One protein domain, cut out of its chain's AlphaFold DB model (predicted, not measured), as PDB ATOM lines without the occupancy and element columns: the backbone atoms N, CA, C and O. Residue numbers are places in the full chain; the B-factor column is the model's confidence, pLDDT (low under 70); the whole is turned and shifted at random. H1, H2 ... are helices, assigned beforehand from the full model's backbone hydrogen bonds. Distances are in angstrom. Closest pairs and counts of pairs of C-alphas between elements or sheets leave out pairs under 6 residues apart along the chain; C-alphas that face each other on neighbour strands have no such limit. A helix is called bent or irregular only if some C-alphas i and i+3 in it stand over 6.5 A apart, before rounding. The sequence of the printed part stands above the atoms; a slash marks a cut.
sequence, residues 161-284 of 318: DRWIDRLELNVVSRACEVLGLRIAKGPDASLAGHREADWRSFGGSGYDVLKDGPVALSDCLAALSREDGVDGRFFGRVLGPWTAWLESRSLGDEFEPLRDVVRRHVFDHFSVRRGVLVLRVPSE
ATOM      1  N   ASP A 161      48.313 138.567  26.671       93.94
ATOM      2  CA  ASP A 161      47.434 139.301  27.584       93.94
ATOM      3  C   ASP A 161      48.182 139.986  28.744       93.94
ATOM      4  O   ASP A 161      47.582 140.729  29.532       93.94
ATOM      5  N   ARG A 162      49.501 139.783  28.852       94.56
ATOM      6  CA  ARG A 162      50.311 140.314  29.954       94.56
ATOM      7  C   ARG A 162      50.490 141.820  29.811       94.56
ATOM      8  O   ARG A 162      50.332 142.404  28.740       94.56
ATOM      9  N   TRP A 163      50.896 142.487  30.891       94.94
ATOM     10  CA  TRP A 163      51.157 143.931  30.841       94.94
ATOM     11  C   TRP A 163      52.169 144.306  29.748       94.94
ATOM     12  O   TRP A 163      51.949 145.261  29.005       94.94
ATOM     13  N   ILE A 164      53.238 143.520  29.615       95.69
ATOM     14  CA  ILE A 164      54.280 143.740  28.609       95.69
ATOM     15  C   ILE A 164      53.736 143.640  27.167       95.69
ATOM     16  O   ILE A 164      54.279 144.265  26.254       95.69
ATOM     17  N   ASP A 165      52.619 142.929  26.966       94.88
ATOM     18  CA  ASP A 165      51.941 142.781  25.674       94.88
ATOM     19  C   ASP A 165      51.157 144.034  25.248       94.88
ATOM     20  O   ASP A 165      50.877 144.238  24.061       94.88
ATOM     21  N   ARG A 166      50.873 144.932  26.201       93.25
ATOM     22  CA  ARG A 166      50.250 146.242  25.942       93.25
ATOM     23  C   ARG A 166      51.215 147.231  25.291       93.25
ATOM     24  O   ARG A 166      50.770 148.203  24.691       93.25
ATOM     25  N   LEU A 167      52.522 146.994  25.405       94.31
ATOM     26  CA  LEU A 167      53.538 147.795  24.731       94.31
ATOM     27  C   LEU A 167      53.673 147.355  23.267       94.31
ATOM     28  O   LEU A 167      53.651 146.158  22.950       94.31
ATOM     29  N   GLU A 168      53.856 148.327  22.372       93.31
ATOM     30  CA  GLU A 168      54.219 148.051  20.979       93.31
ATOM     31  C   GLU A 168      55.540 147.276  20.901       93.31
ATOM     32  O   GLU A 168      56.439 147.466  21.727       93.31
ATOM     33  N   LEU A 169      55.675 146.395  19.903       93.94
ATOM     34  CA  LEU A 169      56.812 145.474  19.809       93.94
ATOM     35  C   LEU A 169      58.171 146.199  19.781       93.94
ATOM     36  O   LEU A 169      59.124 145.761  20.427       93.94
ATOM     37  N   ASN A 170      58.267 147.324  19.067       92.31
ATOM     38  CA  ASN A 170      59.464 148.176  19.044       92.31
ATOM     39  C   ASN A 170      59.790 148.802  20.407       92.31
ATOM     40  O   ASN A 170      60.965 149.002  20.722       92.31
ATOM     41  N   VAL A 171      58.764 149.126  21.197       94.62
ATOM     42  CA  VAL A 171      58.907 149.736  22.521       94.62
ATOM     43  C   VAL A 171      59.438 148.701  23.496       94.62
ATOM     44  O   VAL A 171      60.484 148.925  24.103       94.62
ATOM     45  N   VAL A 172      58.765 147.551  23.605       95.81
ATOM     46  CA  VAL A 172      59.170 146.493  24.538       95.81
ATOM     47  C   VAL A 172      60.568 145.980  24.228       95.81
ATOM     48  O   VAL A 172      61.374 145.823  25.145       95.81
ATOM     49  N   SER A 173      60.894 145.756  22.953       95.94
ATOM     50  CA  SER A 173      62.189 145.184  22.601       95.94
ATOM     51  C   SER A 173      63.337 146.098  23.006       95.94
ATOM     52  O   SER A 173      64.319 145.651  23.599       95.94
ATOM     53  N   ARG A 174      63.195 147.399  22.736       95.75
ATOM     54  CA  ARG A 174      64.226 148.372  23.068       95.75
ATOM     55  C   ARG A 174      64.263 148.674  24.564       95.75
ATOM     56  O   ARG A 174      65.354 148.846  25.095       95.75
ATOM     57  N   ALA A 175      63.118 148.674  25.244       96.56
ATOM     58  CA  ALA A 175      63.054 148.826  26.696       96.56
ATOM     59  C   ALA A 175      63.836 147.720  27.415       96.56
ATOM     60  O   ALA A 175      64.644 148.021  28.290       96.56
ATOM     61  N   CYS A 176      63.661 146.460  26.996       98.00
ATOM     62  CA  CYS A 176      64.412 145.330  27.549       98.00
ATOM     63  C   CYS A 176      65.922 145.519  27.341       98.00
ATOM     64  O   CYS A 176      66.695 145.456  28.291       98.00
ATOM     65  N   GLU A 177      66.352 145.844  26.123       97.81
ATOM     66  CA  GLU A 177      67.770 146.078  25.831       97.81
ATOM     67  C   GLU A 177      68.384 147.231  26.642       97.81
ATOM     68  O   GLU A 177      69.492 147.105  27.160       97.81
ATOM     69  N   VAL A 178      67.691 148.367  26.753       97.00
ATOM     70  CA  VAL A 178      68.205 149.543  27.477       97.00
ATOM     71  C   VAL A 178      68.222 149.296  28.991       97.00
ATOM     72  O   VAL A 178      69.139 149.758  29.672       97.00
ATOM     73  N   LEU A 179      67.285 148.499  29.515       97.44
ATOM     74  CA  LEU A 179      67.300 148.053  30.908       97.44
ATOM     75  C   LEU A 179      68.440 147.123  31.224       97.44
ATOM     76  O   LEU A 179      69.171 147.392  32.170       97.44
ATOM     77  N   GLY A 180      68.632 146.075  30.430       98.06
ATOM     78  CA  GLY A 180      69.757 145.184  30.663       98.06
ATOM     79  C   GLY A 180      71.091 145.898  30.510       98.06
ATOM     80  O   GLY A 180      72.006 145.619  31.276       98.06
ATOM     81  N   LEU A 181      71.199 146.878  29.603       97.81
ATOM     82  CA  LEU A 181      72.382 147.732  29.517       97.81
ATOM     83  C   LEU A 181      72.597 148.505  30.825       97.81
ATOM     84  O   LEU A 181      73.704 148.492  31.359       97.81
ATOM     85  N   ARG A 182      71.548 149.150  31.356       95.31
ATOM     86  CA  ARG A 182      71.617 149.868  32.639       95.31
ATOM     87  C   ARG A 182      72.026 148.942  33.784       95.31
ATOM     88  O   ARG A 182      72.855 149.343  34.597       95.31
ATOM     89  N   ILE A 183      71.456 147.741  33.845       95.44
ATOM     90  CA  ILE A 183      71.760 146.732  34.867       95.44
ATOM     91  C   ILE A 183      73.223 146.283  34.748       95.44
ATOM     92  O   ILE A 183      73.944 146.254  35.737       95.44
ATOM     93  N   ALA A 184      73.688 145.975  33.537       96.19
ATOM     94  CA  ALA A 184      74.995 145.358  33.323       96.19
ATOM     95  C   ALA A 184      76.174 146.345  33.304       96.19
ATOM     96  O   ALA A 184      77.307 145.950  33.577       96.19
ATOM     97  N   LYS A 185      75.948 147.601  32.897       94.81
ATOM     98  CA  LYS A 185      77.017 148.587  32.644       94.81
ATOM     99  C   LYS A 185      76.905 149.858  33.487       94.81
ATOM    100  O   LYS A 185      77.818 150.676  33.439       94.81
ATOM    101  N   GLY A 186      75.830 150.022  34.257       92.06
ATOM    102  CA  GLY A 186      75.655 151.172  35.139       92.06
ATOM    103  C   GLY A 186      74.998 152.398  34.480       92.06
ATOM    104  O   GLY A 186      74.603 152.358  33.308       92.06
ATOM    105  N   PRO A 187      74.848 153.496  35.241       91.00
ATOM    106  CA  PRO A 187      74.128 154.701  34.820       91.00
ATOM    107  C   PRO A 187      74.811 155.489  33.693       91.00
ATOM    108  O   PRO A 187      74.131 156.118  32.886       91.00
ATOM    109  N   ASP A 188      76.138 155.426  33.591       90.12
ATOM    110  CA  ASP A 188      76.916 156.196  32.609       90.12
ATOM    111  C   ASP A 188      77.131 155.428  31.282       90.12
ATOM    112  O   ASP A 188      77.933 155.818  30.430       90.12
ATOM    113  N   ALA A 189      76.425 154.309  31.090       93.12
ATOM    114  CA  ALA A 189      76.578 153.452  29.923       93.12
ATOM    115  C   ALA A 189      76.104 154.129  28.622       93.12
ATOM    116  O   ALA A 189      74.969 154.589  28.504       93.12
ATOM    117  N   SER A 190      76.959 154.111  27.594       93.69
ATOM    118  CA  SER A 190      76.607 154.579  26.247       93.69
ATOM    119  C   SER A 190      75.553 153.679  25.593       93.69
ATOM    120  O   SER A 190      75.644 152.457  25.671       93.69
ATOM    121  N   LEU A 191      74.595 154.261  24.862       92.75
ATOM    122  CA  LEU A 191      73.614 153.519  24.050       92.75
ATOM    123  C   LEU A 191      74.208 152.915  22.761       92.75
ATOM    124  O   LEU A 191      73.479 152.267  22.007       92.75
ATOM    125  N   ALA A 192      75.494 153.141  22.486       93.19
ATOM    126  CA  ALA A 192      76.196 152.699  21.283       93.19
ATOM    127  C   ALA A 192      77.531 152.012  21.624       93.19
ATOM    128  O   ALA A 192      78.042 152.144  22.732       93.19
ATOM    129  N   GLY A 193      78.107 151.304  20.645       93.88
ATOM    130  CA  GLY A 193      79.439 150.691  20.759       93.88
ATOM    131  C   GLY A 193      79.472 149.273  21.340       93.88
ATOM    132  O   GLY A 193      80.553 148.721  21.512       93.88
ATOM    133  N   HIS A 194      78.315 148.662  21.609       96.06
ATOM    134  CA  HIS A 194      78.230 147.286  22.122       96.06
ATOM    135  C   HIS A 194      78.078 146.268  20.996       96.06
ATOM    136  O   HIS A 194      77.461 146.558  19.964       96.06
ATOM    137  N   ARG A 195      78.605 145.058  21.201       94.69
ATOM    138  CA  ARG A 195      78.498 143.973  20.219       94.69
ATOM    139  C   ARG A 195      77.084 143.395  20.225       94.69
ATOM    140  O   ARG A 195      76.363 143.484  21.216       94.69
ATOM    141  N   GLU A 196      76.701 142.729  19.139       92.88
ATOM    142  CA  GLU A 196      75.390 142.063  19.038       92.88
ATOM    143  C   GLU A 196      75.192 141.018  20.158       92.88
ATOM    144  O   GLU A 196      74.108 140.921  20.726       92.88
ATOM    145  N   ALA A 197      76.248 140.291  20.543       94.00
ATOM    146  CA  ALA A 197      76.205 139.350  21.667       94.00
ATOM    147  C   ALA A 197      75.925 140.038  23.020       94.00
ATOM    148  O   ALA A 197      75.202 139.490  23.850       94.00
ATOM    149  N   ASP A 198      76.440 141.255  23.225       96.81
ATOM    150  CA  ASP A 198      76.193 142.021  24.450       96.81
ATOM    151  C   ASP A 198      74.735 142.506  24.479       96.81
ATOM    152  O   ASP A 198      74.032 142.300  25.463       96.81
ATOM    153  N   TRP A 199      74.230 143.046  23.360       96.62
ATOM    154  CA  TRP A 199      72.824 143.449  23.241       96.62
ATOM    155  C   TRP A 199      71.841 142.298  23.429       96.62
ATOM    156  O   TRP A 199      70.755 142.502  23.968       96.62
ATOM    157  N   ARG A 200      72.212 141.091  22.994       96.38
ATOM    158  CA  ARG A 200      71.440 139.876  23.256       96.38
ATOM    159  C   ARG A 200      71.301 139.628  24.761       96.38
ATOM    160  O   ARG A 200      70.187 139.428  25.238       96.38
ATOM    161  N   SER A 201      72.418 139.683  25.488       97.19
ATOM    162  CA  SER A 201      72.439 139.526  26.948       97.19
ATOM    163  C   SER A 201      71.616 140.618  27.641       97.19
ATOM    164  O   SER A 201      70.743 140.315  28.450       97.19
ATOM    165  N   PHE A 202      71.795 141.880  27.235       98.25
ATOM    166  CA  PHE A 202      71.026 143.002  27.776       98.25
ATOM    167  C   PHE A 202      69.518 142.824  27.558       98.25
ATOM    168  O   PHE A 202      68.730 143.008  28.481       98.25
ATOM    169  N   GLY A 203      69.105 142.418  26.357       98.00
ATOM    170  CA  GLY A 203      67.704 142.118  26.074       98.00
ATOM    171  C   GLY A 203      67.128 141.063  27.023       98.00
ATOM    172  O   GLY A 203      66.049 141.271  27.569       98.00
ATOM    173  N   GLY A 204      67.876 139.983  27.271       98.06
ATOM    174  CA  GLY A 204      67.505 138.941  28.235       98.06
ATOM    175  C   GLY A 204      67.305 139.486  29.649       98.06
ATOM    176  O   GLY A 204      66.206 139.389  30.189       98.06
ATOM    177  N   SER A 205      68.324 140.142  30.213       98.12
ATOM    178  CA  SER A 205      68.261 140.663  31.587       98.12
ATOM    179  C   SER A 205      67.162 141.708  31.785       98.12
ATOM    180  O   SER A 205      66.513 141.735  32.826       98.12
ATOM    181  N   GLY A 206      66.923 142.574  30.798       98.19
ATOM    182  CA  GLY A 206      65.827 143.535  30.892       98.19
ATOM    183  C   GLY A 206      64.449 142.895  30.744       98.19
ATOM    184  O   GLY A 206      63.500 143.336  31.392       98.19
ATOM    185  N   TYR A 207      64.326 141.852  29.921       98.56
ATOM    186  CA  TYR A 207      63.079 141.103  29.782       98.56
ATOM    187  C   TYR A 207      62.707 140.368  31.068       98.56
ATOM    188  O   TYR A 207      61.534 140.380  31.432       98.56
ATOM    189  N   ASP A 208      63.688 139.802  31.778       98.25
ATOM    190  CA  ASP A 208      63.462 139.117  33.055       98.25
ATOM    191  C   ASP A 208      62.817 140.019  34.112       98.25
ATOM    192  O   ASP A 208      62.093 139.516  34.963       98.25
ATOM    193  N   VAL A 209      63.008 141.338  34.017       98.00
ATOM    194  CA  VAL A 209      62.328 142.327  34.866       98.00
ATOM    195  C   VAL A 209      61.002 142.777  34.252       98.00
ATOM    196  O   VAL A 209      59.957 142.747  34.900       98.00
ATOM    197  N   LEU A 210      61.016 143.221  32.988       97.38
ATOM    198  CA  LEU A 210      59.855 143.866  32.364       97.38
ATOM    199  C   LEU A 210      58.665 142.925  32.165       97.38
ATOM    200  O   LEU A 210      57.524 143.396  32.131       97.38
ATOM    201  N   LYS A 211      58.904 141.614  32.030       96.88
ATOM    202  CA  LYS A 211      57.836 140.615  31.869       96.88
ATOM    203  C   LYS A 211      56.877 140.581  33.068       96.88
ATOM    204  O   LYS A 211      55.704 140.270  32.871       96.88
ATOM    205  N   ASP A 212      57.356 140.958  34.256       97.00
ATOM    206  CA  ASP A 212      56.613 140.903  35.523       97.00
ATOM    207  C   ASP A 212      55.869 142.217  35.837       97.00
ATOM    208  O   ASP A 212      55.154 142.329  36.833       97.00
ATOM    209  N   GLY A 213      55.960 143.211  34.949       96.44
ATOM    210  CA  GLY A 213      55.097 144.387  34.978       96.44
ATOM    211  C   GLY A 213      55.708 145.656  35.588       96.44
ATOM    212  O   GLY A 213      56.896 145.717  35.911       96.44
ATOM    213  N   PRO A 214      54.886 146.712  35.754       96.06
ATOM    214  CA  PRO A 214      55.337 148.030  36.203       96.06
ATOM    215  C   PRO A 214      55.952 148.043  37.599       96.06
ATOM    216  O   PRO A 214      56.859 148.829  37.854       96.06
ATOM    217  N   VAL A 215      55.440 147.198  38.501       95.56
ATOM    218  CA  VAL A 215      55.925 147.111  39.885       95.56
ATOM    219  C   VAL A 215      57.347 146.559  39.897       95.56
ATOM    220  O   VAL A 215      58.234 147.219  40.424       95.56
ATOM    221  N   ALA A 216      57.595 145.447  39.194       96.88
ATOM    222  CA  ALA A 216      58.932 144.871  39.052       96.88
ATOM    223  C   ALA A 216      59.930 145.858  38.418       96.88
ATOM    224  O   ALA A 216      61.066 145.979  38.881       96.88
ATOM    225  N   LEU A 217      59.501 146.624  37.405       95.25
ATOM    226  CA  LEU A 217      60.318 147.703  36.846       95.25
ATOM    227  C   LEU A 217      60.642 148.771  37.903       95.25
ATOM    228  O   LEU A 217      61.801 149.154  38.040       95.25
ATOM    229  N   SER A 218      59.644 149.245  38.650       92.38
ATOM    230  CA  SER A 218      59.837 150.255  39.699       92.38
ATOM    231  C   SER A 218      60.793 149.772  40.795       92.38
ATOM    232  O   SER A 218      61.702 150.507  41.183       92.38
ATOM    233  N   ASP A 219      60.642 148.528  41.245       93.75
ATOM    234  CA  ASP A 219      61.494 147.922  42.272       93.75
ATOM    235  C   ASP A 219      62.938 147.761  41.788       93.75
ATOM    236  O   ASP A 219      63.878 148.083  42.521       93.75
ATOM    237  N   CYS A 220      63.121 147.340  40.531       94.12
ATOM    238  CA  CYS A 220      64.431 147.272  39.888       94.12
ATOM    239  C   CYS A 220      65.098 148.656  39.836       94.12
ATOM    240  O   CYS A 220      66.236 148.809  40.281       94.12
ATOM    241  N   LEU A 221      64.386 149.686  39.370       90.19
ATOM    242  CA  LEU A 221      64.914 151.054  39.321       90.19
ATOM    243  C   LEU A 221      65.238 151.596  40.725       90.19
ATOM    244  O   LEU A 221      66.274 152.241  40.914       90.19
ATOM    245  N   ALA A 222      64.415 151.288  41.733       88.06
ATOM    246  CA  ALA A 222      64.674 151.659  43.123       88.06
ATOM    247  C   ALA A 222      65.916 150.953  43.691       88.06
ATOM    248  O   ALA A 222      66.680 151.567  44.437       88.06
ATOM    249  N   ALA A 223      66.134 149.680  43.349       89.69
ATOM    250  CA  ALA A 223      67.324 148.932  43.751       89.69
ATOM    251  C   ALA A 223      68.597 149.529  43.138       89.69
ATOM    252  O   ALA A 223      69.506 149.890  43.885       89.69
ATOM    253  N   LEU A 224      68.598 149.762  41.823       88.12
ATOM    254  CA  LEU A 224      69.709 150.405  41.109       88.12
ATOM    255  C   LEU A 224      70.037 151.792  41.688       88.12
ATOM    256  O   LEU A 224      71.200 152.151  41.849       88.12
ATOM    257  N   SER A 225      69.008 152.553  42.080       82.06
ATOM    258  CA  SER A 225      69.174 153.862  42.730       82.06
ATOM    259  C   SER A 225      69.935 153.785  44.056       82.06
ATOM    260  O   SER A 225      70.688 154.700  44.389       82.06
ATOM    261  N   ARG A 226      69.714 152.723  44.842       82.12
ATOM    262  CA  ARG A 226      70.383 152.524  46.137       82.12
ATOM    263  C   ARG A 226      71.838 152.105  45.958       82.12
ATOM    264  O   ARG A 226      72.682 152.562  46.724       82.12
ATOM    265  N   GLU A 227      72.114 151.264  44.966       80.19
ATOM    266  CA  GLU A 227      73.457 150.748  44.671       80.19
ATOM    267  C   GLU A 227      74.410 151.840  44.186       80.19
ATOM    268  O   GLU A 227      75.551 151.896  44.641       80.19
ATOM    269  N   ASP A 228      73.941 152.753  43.332       74.88
ATOM    270  CA  ASP A 228      74.794 153.818  42.796       74.88
ATOM    271  C   ASP A 228      75.275 154.811  43.878       74.88
ATOM    272  O   ASP A 228      76.172 155.618  43.626       74.88
ATOM    273  N   GLY A 229      74.641 154.836  45.061       62.69
ATOM    274  CA  GLY A 229      74.925 155.818  46.117       62.69
ATOM    275  C   GLY A 229      74.700 157.275  45.683       62.69
ATOM    276  O   GLY A 229      75.149 158.208  46.356       62.69
ATOM    277  N   VAL A 230      74.034 157.485  44.544       57.31
ATOM    278  CA  VAL A 230      73.817 158.798  43.940       57.31
ATOM    279  C   VAL A 230      72.764 159.545  44.743       57.31
ATOM    280  O   VAL A 230      71.712 159.017  45.098       57.31
ATOM    281  N   ASP A 231      73.050 160.815  45.016       57.97
ATOM    282  CA  ASP A 231      72.122 161.709  45.691       57.97
ATOM    283  C   ASP A 231      70.780 161.714  44.937       57.97
ATOM    284  O   ASP A 231      70.718 162.116  43.768       57.97
ATOM    285  N   GLY A 232      69.704 161.277  45.604       55.19
ATOM    286  CA  GLY A 232      68.340 161.111  45.067       55.19
ATOM    287  C   GLY A 232      67.666 162.404  44.585       55.19
ATOM    288  O   GLY A 232      66.445 162.492  44.490       55.19
ATOM    289  N   ARG A 233      68.455 163.441  44.302       57.97
ATOM    290  CA  ARG A 233      68.067 164.693  43.652       57.97
ATOM    291  C   ARG A 233      68.225 164.643  42.126       57.97
ATOM    292  O   ARG A 233      67.706 165.531  41.458       57.97
ATOM    293  N   PHE A 234      68.899 163.628  41.569       69.75
ATOM    294  CA  PHE A 234      69.212 163.544  40.135       69.75
ATOM    295  C   PHE A 234      68.771 162.217  39.496       69.75
ATOM    296  O   PHE A 234      69.602 161.437  39.033       69.75
ATOM    297  N   PHE A 235      67.454 161.986  39.412       77.19
ATOM    298  CA  PHE A 235      66.869 160.802  38.753       77.19
ATOM    299  C   PHE A 235      67.417 160.575  37.332       77.19
ATOM    300  O   PHE A 235      67.614 159.437  36.920       77.19
ATOM    301  N   GLY A 236      67.731 161.654  36.601       77.25
ATOM    302  CA  GLY A 236      68.314 161.590  35.259       77.25
ATOM    303  C   GLY A 236      69.618 160.796  35.202       77.25
ATOM    304  O   GLY A 236      69.800 160.004  34.284       77.25
ATOM    305  N   ARG A 237      70.487 160.962  36.207       78.12
ATOM    306  CA  ARG A 237      71.749 160.220  36.309       78.12
ATOM    307  C   ARG A 237      71.506 158.770  36.706       78.12
ATOM    308  O   ARG A 237      72.090 157.882  36.118       78.12
ATOM    309  N   VAL A 238      70.609 158.538  37.661       76.06
ATOM    310  CA  VAL A 238      70.309 157.195  38.178       76.06
ATOM    311  C   VAL A 238      69.695 156.285  37.110       76.06
ATOM    312  O   VAL A 238      70.094 155.132  36.954       76.06
ATOM    313  N   LEU A 239      68.750 156.816  36.333       82.50
ATOM    314  CA  LEU A 239      68.124 156.095  35.224       82.50
ATOM    315  C   LEU A 239      69.059 155.992  34.004       82.50
ATOM    316  O   LEU A 239      68.972 155.029  33.240       82.50
ATOM    317  N   GLY A 240      69.980 156.947  33.844       87.44
ATOM    318  CA  GLY A 240      71.107 156.871  32.917       87.44
ATOM    319  C   GLY A 240      70.689 156.671  31.452       87.44
ATOM    320  O   GLY A 240      70.011 157.531  30.883       87.44
ATOM    321  N   PRO A 241      71.046 155.545  30.802       88.88
ATOM    322  CA  PRO A 241      70.673 155.286  29.413       88.88
ATOM    323  C   PRO A 241      69.153 155.251  29.177       88.88
ATOM    324  O   PRO A 241      68.719 155.514  28.054       88.88
ATOM    325  N   TRP A 242      68.326 154.980  30.197       89.50
ATOM    326  CA  TRP A 242      66.863 155.006  30.063       89.50
ATOM    327  C   TRP A 242      66.306 156.405  29.844       89.50
ATOM    328  O   TRP A 242      65.486 156.596  28.949       89.50
ATOM    329  N   THR A 243      66.728 157.381  30.646       86.06
ATOM    330  CA  THR A 243      66.298 158.779  30.500       86.06
ATOM    331  C   THR A 243      66.817 159.348  29.191       86.06
ATOM    332  O   THR A 243      66.021 159.856  28.405       86.06
ATOM    333  N   ALA A 244      68.103 159.137  28.887       86.88
ATOM    334  CA  ALA A 244      68.694 159.548  27.613       86.88
ATOM    335  C   ALA A 244      67.931 158.985  26.399       86.88
ATOM    336  O   ALA A 244      67.719 159.681  25.404       86.88
ATOM    337  N   TRP A 245      67.485 157.728  26.479       91.94
ATOM    338  CA  TRP A 245      66.682 157.108  25.432       91.94
ATOM    339  C   TRP A 245      65.244 157.649  25.387       91.94
ATOM    340  O   TRP A 245      64.813 158.113  24.332       91.94
ATOM    341  N   LEU A 246      64.504 157.622  26.501       91.44
ATOM    342  CA  LEU A 246      63.075 157.970  26.549       91.44
ATOM    343  C   LEU A 246      62.783 159.454  26.277       91.44
ATOM    344  O   LEU A 246      61.685 159.783  25.806       91.44
ATOM    345  N   GLU A 247      63.744 160.342  26.542       87.44
ATOM    346  CA  GLU A 247      63.655 161.778  26.242       87.44
ATOM    347  C   GLU A 247      63.887 162.101  24.762       87.44
ATOM    348  O   GLU A 247      63.547 163.198  24.306       87.44
ATOM    349  N   SER A 248      64.406 161.147  23.985       85.62
ATOM    350  CA  SER A 248      64.686 161.348  22.569       85.62
ATOM    351  C   SER A 248      63.445 161.829  21.809       85.62
ATOM    352  O   SER A 248      62.351 161.254  21.881       85.62
ATOM    353  N   ARG A 249      63.621 162.907  21.036       75.94
ATOM    354  CA  ARG A 249      62.551 163.525  20.234       75.94
ATOM    355  C   ARG A 249      62.076 162.639  19.084       75.94
ATOM    356  O   ARG A 249      60.993 162.872  18.566       75.94
ATOM    357  N   SER A 250      62.863 161.636  18.693       77.94
ATOM    358  CA  SER A 250      62.505 160.704  17.618       77.94
ATOM    359  C   SER A 250      61.522 159.615  18.050       77.94
ATOM    360  O   SER A 250      61.008 158.901  17.194       77.94
ATOM    361  N   LEU A 251      61.255 159.484  19.351       82.94
ATOM    362  CA  LEU A 251      60.299 158.521  19.882       82.94
ATOM    363  C   LEU A 251      58.874 159.085  19.833       82.94
ATOM    364  O   LEU A 251      58.616 160.155  20.408       82.94
ATOM    365  N   GLY A 252      57.970 158.336  19.201       84.19
ATOM    366  CA  GLY A 252      56.556 158.673  19.069       84.19
ATOM    367  C   GLY A 252      55.728 158.432  20.335       84.19
ATOM    368  O   GLY A 252      56.261 158.284  21.447       84.19
ATOM    369  N   ASP A 253      54.412 158.445  20.152       88.75
ATOM    370  CA  ASP A 253      53.415 158.322  21.220       88.75
ATOM    371  C   ASP A 253      53.260 156.877  21.705       88.75
ATOM    372  O   ASP A 253      52.848 156.646  22.837       88.75
ATOM    373  N   GLU A 254      53.691 155.891  20.911       89.38
ATOM    374  CA  GLU A 254      53.693 154.479  21.299       89.38
ATOM    375  C   GLU A 254      54.554 154.194  22.541       89.38
ATOM    376  O   GLU A 254      54.351 153.201  23.236       89.38
ATOM    377  N   PHE A 255      55.502 155.084  22.850       91.62
ATOM    378  CA  PHE A 255      56.357 155.002  24.034       91.62
ATOM    379  C   PHE A 255      55.686 155.540  25.301       91.62
ATOM    380  O   PHE A 255      56.215 155.331  26.394       91.62
ATOM    381  N   GLU A 256      54.555 156.241  25.191       92.44
ATOM    382  CA  GLU A 256      53.927 156.910  26.330       92.44
ATOM    383  C   GLU A 256      53.508 155.958  27.461       92.44
ATOM    384  O   GLU A 256      53.812 156.279  28.609       92.44
ATOM    385  N   PRO A 257      52.940 154.760  27.206       93.50
ATOM    386  CA  PRO A 257      52.631 153.814  28.281       93.50
ATOM    387  C   PRO A 257      53.857 153.428  29.120       93.50
ATOM    388  O   PRO A 257      53.753 153.231  30.329       93.50
ATOM    389  N   LEU A 258      55.036 153.349  28.494       94.44
ATOM    390  CA  LEU A 258      56.291 153.082  29.194       94.44
ATOM    391  C   LEU A 258      56.820 154.332  29.911       94.44
ATOM    392  O   LEU A 258      57.257 154.237  31.058       94.44
ATOM    393  N   ARG A 259      56.760 155.505  29.261       94.12
ATOM    394  CA  ARG A 259      57.141 156.783  29.886       94.12
ATOM    395  C   ARG A 259      56.318 157.052  31.135       94.12
ATOM    396  O   ARG A 259      56.886 157.509  32.119       94.12
ATOM    397  N   ASP A 260      55.028 156.738  31.118       93.00
ATOM    398  CA  ASP A 260      54.142 156.901  32.266       93.00
ATOM    399  C   ASP A 260      54.582 156.066  33.471       93.00
ATOM    400  O   ASP A 260      54.685 156.593  34.578       93.00
ATOM    401  N   VAL A 261      54.934 154.793  33.261       93.31
ATOM    402  CA  VAL A 261      55.446 153.939  34.344       93.31
ATOM    403  C   VAL A 261      56.731 154.513  34.944       93.31
ATOM    404  O   VAL A 261      56.831 154.653  36.163       93.31
ATOM    405  N   VAL A 262      57.697 154.892  34.103       92.44
ATOM    406  CA  VAL A 262      58.975 155.459  34.571       92.44
ATOM    407  C   VAL A 262      58.756 156.807  35.264       92.44
ATOM    408  O   VAL A 262      59.372 157.094  36.287       92.44
ATOM    409  N   ARG A 263      57.848 157.634  34.747       92.06
ATOM    410  CA  ARG A 263      57.498 158.931  35.328       92.06
ATOM    411  C   ARG A 263      56.865 158.781  36.709       92.06
ATOM    412  O   ARG A 263      57.269 159.500  37.619       92.06
ATOM    413  N   ARG A 264      55.923 157.845  36.881       90.94
ATOM    414  CA  ARG A 264      55.331 157.535  38.192       90.94
ATOM    415  C   ARG A 264      56.399 157.109  39.192       90.94
ATOM    416  O   ARG A 264      56.490 157.717  40.251       90.94
ATOM    417  N   HIS A 265      57.292 156.199  38.799       90.12
ATOM    418  CA  HIS A 265      58.444 155.830  39.624       90.12
ATOM    419  C   HIS A 265      59.275 157.058  40.043       90.12
ATOM    420  O   HIS A 265      59.573 157.242  41.223       90.12
ATOM    421  N   VAL A 266      59.611 157.948  39.102       89.81
ATOM    422  CA  VAL A 266      60.365 159.169  39.425       89.81
ATOM    423  C   VAL A 266      59.611 160.043  40.435       89.81
ATOM    424  O   VAL A 266      60.210 160.519  41.397       89.81
ATOM    425  N   PHE A 267      58.308 160.249  40.250       88.00
ATOM    426  CA  PHE A 267      57.508 161.081  41.150       88.00
ATOM    427  C   PHE A 267      57.273 160.467  42.532       88.00
ATOM    428  O   PHE A 267      57.082 161.219  43.491       88.00
ATOM    429  N   ASP A 268      57.298 159.142  42.648       86.75
ATOM    430  CA  ASP A 268      57.075 158.442  43.914       86.75
ATOM    431  C   ASP A 268      58.369 158.300  44.734       86.75
ATOM    432  O   ASP A 268      58.328 158.322  45.966       86.75
ATOM    433  N   HIS A 269      59.532 158.233  44.074       84.06
ATOM    434  CA  HIS A 269      60.817 157.979  44.737       84.06
ATOM    435  C   HIS A 269      61.756 159.198  44.826       84.06
ATOM    436  O   HIS A 269      62.682 159.188  45.643       84.06
ATOM    437  N   PHE A 270      61.527 160.265  44.047       83.00
ATOM    438  CA  PHE A 270      62.428 161.424  43.969       83.00
ATOM    439  C   PHE A 270      61.718 162.751  44.289       83.00
ATOM    440  O   PHE A 270      60.583 163.004  43.894       83.00
ATOM    441  N   SER A 271      62.430 163.664  44.965       82.69
ATOM    442  CA  SER A 271      61.999 165.068  45.091       82.69
ATOM    443  C   SER A 271      62.224 165.808  43.778       82.69
ATOM    444  O   SER A 271      63.349 166.219  43.483       82.69
ATOM    445  N   VAL A 272      61.158 166.047  43.018       82.81
ATOM    446  CA  VAL A 272      61.225 166.825  41.775       82.81
ATOM    447  C   VAL A 272      60.563 168.183  41.984       82.81
ATOM    448  O   VAL A 272      59.381 168.256  42.320       82.81
ATOM    449  N   ARG A 273      61.317 169.269  41.771       83.00
ATOM    450  CA  ARG A 273      60.799 170.645  41.889       83.00
ATOM    451  C   ARG A 273      59.626 170.874  40.935       83.00
ATOM    452  O   ARG A 273      59.624 170.354  39.821       83.00
ATOM    453  N   ARG A 274      58.673 171.711  41.357       86.75
ATOM    454  CA  ARG A 274      57.552 172.133  40.508       86.75
ATOM    455  C   ARG A 274      58.066 172.719  39.189       86.75
ATOM    456  O   ARG A 274      59.016 173.498  39.191       86.75
ATOM    457  N   GLY A 275      57.435 172.339  38.083       85.38
ATOM    458  CA  GLY A 275      57.753 172.808  36.733       85.38
ATOM    459  C   GLY A 275      58.909 172.077  36.042       85.38
ATOM    460  O   GLY A 275      59.087 172.257  34.840       85.38
ATOM    461  N   VAL A 276      59.673 171.227  36.741       86.56
ATOM    462  CA  VAL A 276      60.700 170.393  36.093       86.56
ATOM    463  C   VAL A 276      60.017 169.304  35.271       86.56
ATOM    464  O   VAL A 276      59.167 168.580  35.787       86.56
ATOM    465  N   LEU A 277      60.398 169.189  33.999       86.94
ATOM    466  CA  LEU A 277      59.882 168.163  33.100       86.94
ATOM    467  C   LEU A 277      60.498 166.798  33.429       86.94
ATOM    468  O   LEU A 277      61.717 166.657  33.486       86.94
ATOM    469  N   VAL A 278      59.644 165.790  33.579       88.19
ATOM    470  CA  VAL A 278      60.012 164.375  33.664       88.19
ATOM    471  C   VAL A 278      59.336 163.662  32.507       88.19
ATOM    472  O   VAL A 278      58.109 163.529  32.473       88.19
ATOM    473  N   LEU A 279      60.137 163.244  31.522       88.31
ATOM    474  CA  LEU A 279      59.645 162.588  30.307       88.31
ATOM    475  C   LEU A 279      58.458 163.353  29.690       88.31
ATOM    476  O   LEU A 279      57.385 162.791  29.472       88.31
ATOM    477  N   ARG A 280      58.677 164.653  29.437       86.62
ATOM    478  CA  ARG A 280      57.744 165.621  28.817       86.62
ATOM    479  C   ARG A 280      56.569 166.109  29.682       86.62
ATOM    480  O   ARG A 280      55.825 166.962  29.212       86.62
ATOM    481  N   VAL A 281      56.432 165.662  30.930       87.88
ATOM    482  CA  VAL A 281      55.362 166.120  31.841       87.88
ATOM    483  C   VAL A 281      55.952 166.937  32.996       87.88
ATOM    484  O   VAL A 281      56.911 166.475  33.618       87.88
ATOM    485  N   PRO A 282      55.430 168.138  33.305       86.88
ATOM    486  CA  PRO A 282      55.924 168.943  34.418       86.88
ATOM    487  C   PRO A 282      55.536 168.333  35.770       86.88
ATOM    488  O   PRO A 282      54.399 167.924  35.979       86.88
ATOM    489  N   SER A 283      56.475 168.317  36.714       85.44
ATOM    490  CA  SER A 283      56.197 167.978  38.111       85.44
ATOM    491  C   SER A 283      55.335 169.056  38.776       85.44
ATOM    492  O   SER A 283      55.605 170.251  38.636       85.44
ATOM    493  N   GLU A 284      54.361 168.652  39.591       84.38
ATOM    494  CA  GLU A 284      53.592 169.565  40.453       84.38
ATOM    495  C   GLU A 284      54.351 169.973  41.730       84.38
ATOM    496  O   GLU A 284      53.913 170.852  42.478       84.38
TER     497      GLU A 284
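This is residues 161 to 284 of the 318 residues of an uncharacterized protein of Sagittula stellata E-37 (UniProt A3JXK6). Helix H2 lies in the middle of a small all-helix body, with H3 crossing it as an X on one side and the short H6 on the other side; H4 runs past one flank of H2 and touches H3, H5 and H7. H7 lies beyond H2 from H3, and a loop of residues 270 to 284 makes the end of the long axis farthest from H3. The printed part has 124 residues with seven named helices, H1 to H7 in order, and no named strand. It is compact, with a radius of gyration of the C-alphas of 13.7 A and spans of 41 by 32 by 27 A.

Find C-alpha 169 at (56.812, 145.474, 19.809); from there H2 runs through residues 169 to 185, 24.1 A long. Before it, H1 holds residues 163 to 166. After it come H3, residues 196 to 210, 20.5 A, and H4, residues 214 to 227, 20.2 A. H5 holds residues 235 to 239 and H6 residues 241 to 246. H7, residues 253 to 269, is 24.7 A long and ends at C-alpha 269, (60.817, 157.979, 44.737). It is irregular, with C-alphas 254 and 257 7.1 A apart, and has a kink of 32 degrees near residue 260.

Start at Gly 180 of H2 and look to Phe 202 of H3: these closest C-alphas are 3.8 A apart, and the helices touch, about perpendicular at 79 degrees. With residues 178 to 182 alone, H2 touches H6, closest at the C-alphas of Val 178 and Trp 242, 6.2 A, at a shallow tilt of 22 degrees, opposite ways. H2 and H7 only just touch, with 3 pairs of C-alphas within 8 A, the closest being Val 171 and Phe 255 at 6.0 A. Go on to H4: it touches H7 at the C-alphas of Ser 218 and His 265, 5.7 A, its closest pair there, at a steep tilt of 52 degrees, the same way. With residues 216 to 220 alone, H4 touches H3, closest at the C-alphas of Leu 217 and Leu 210, 5.9 A. With residues 221 to 225 alone, it touches H5, closest at the C-alphas of Ser 225 and Val 238, 5.8 A. H1 touches no helix, and H3 and H6 are apart. In H2, H4, H5 and H6 every O i to N i+4 pair is within hydrogen-bond range; in H3 10 of 11 are and in H7 10 of 13, while H1 is too short for such a pair.

Look for the two C-alphas farthest apart at Ala 197 and Arg 274, 42.2 A. The printed part has no cut, and no link is long. Past H7, residues 277 to 278 pair with residues 281 to 282, antiparallel. The mean pLDDT of the printed part is 89.5; residues 229 to 234 are under 70.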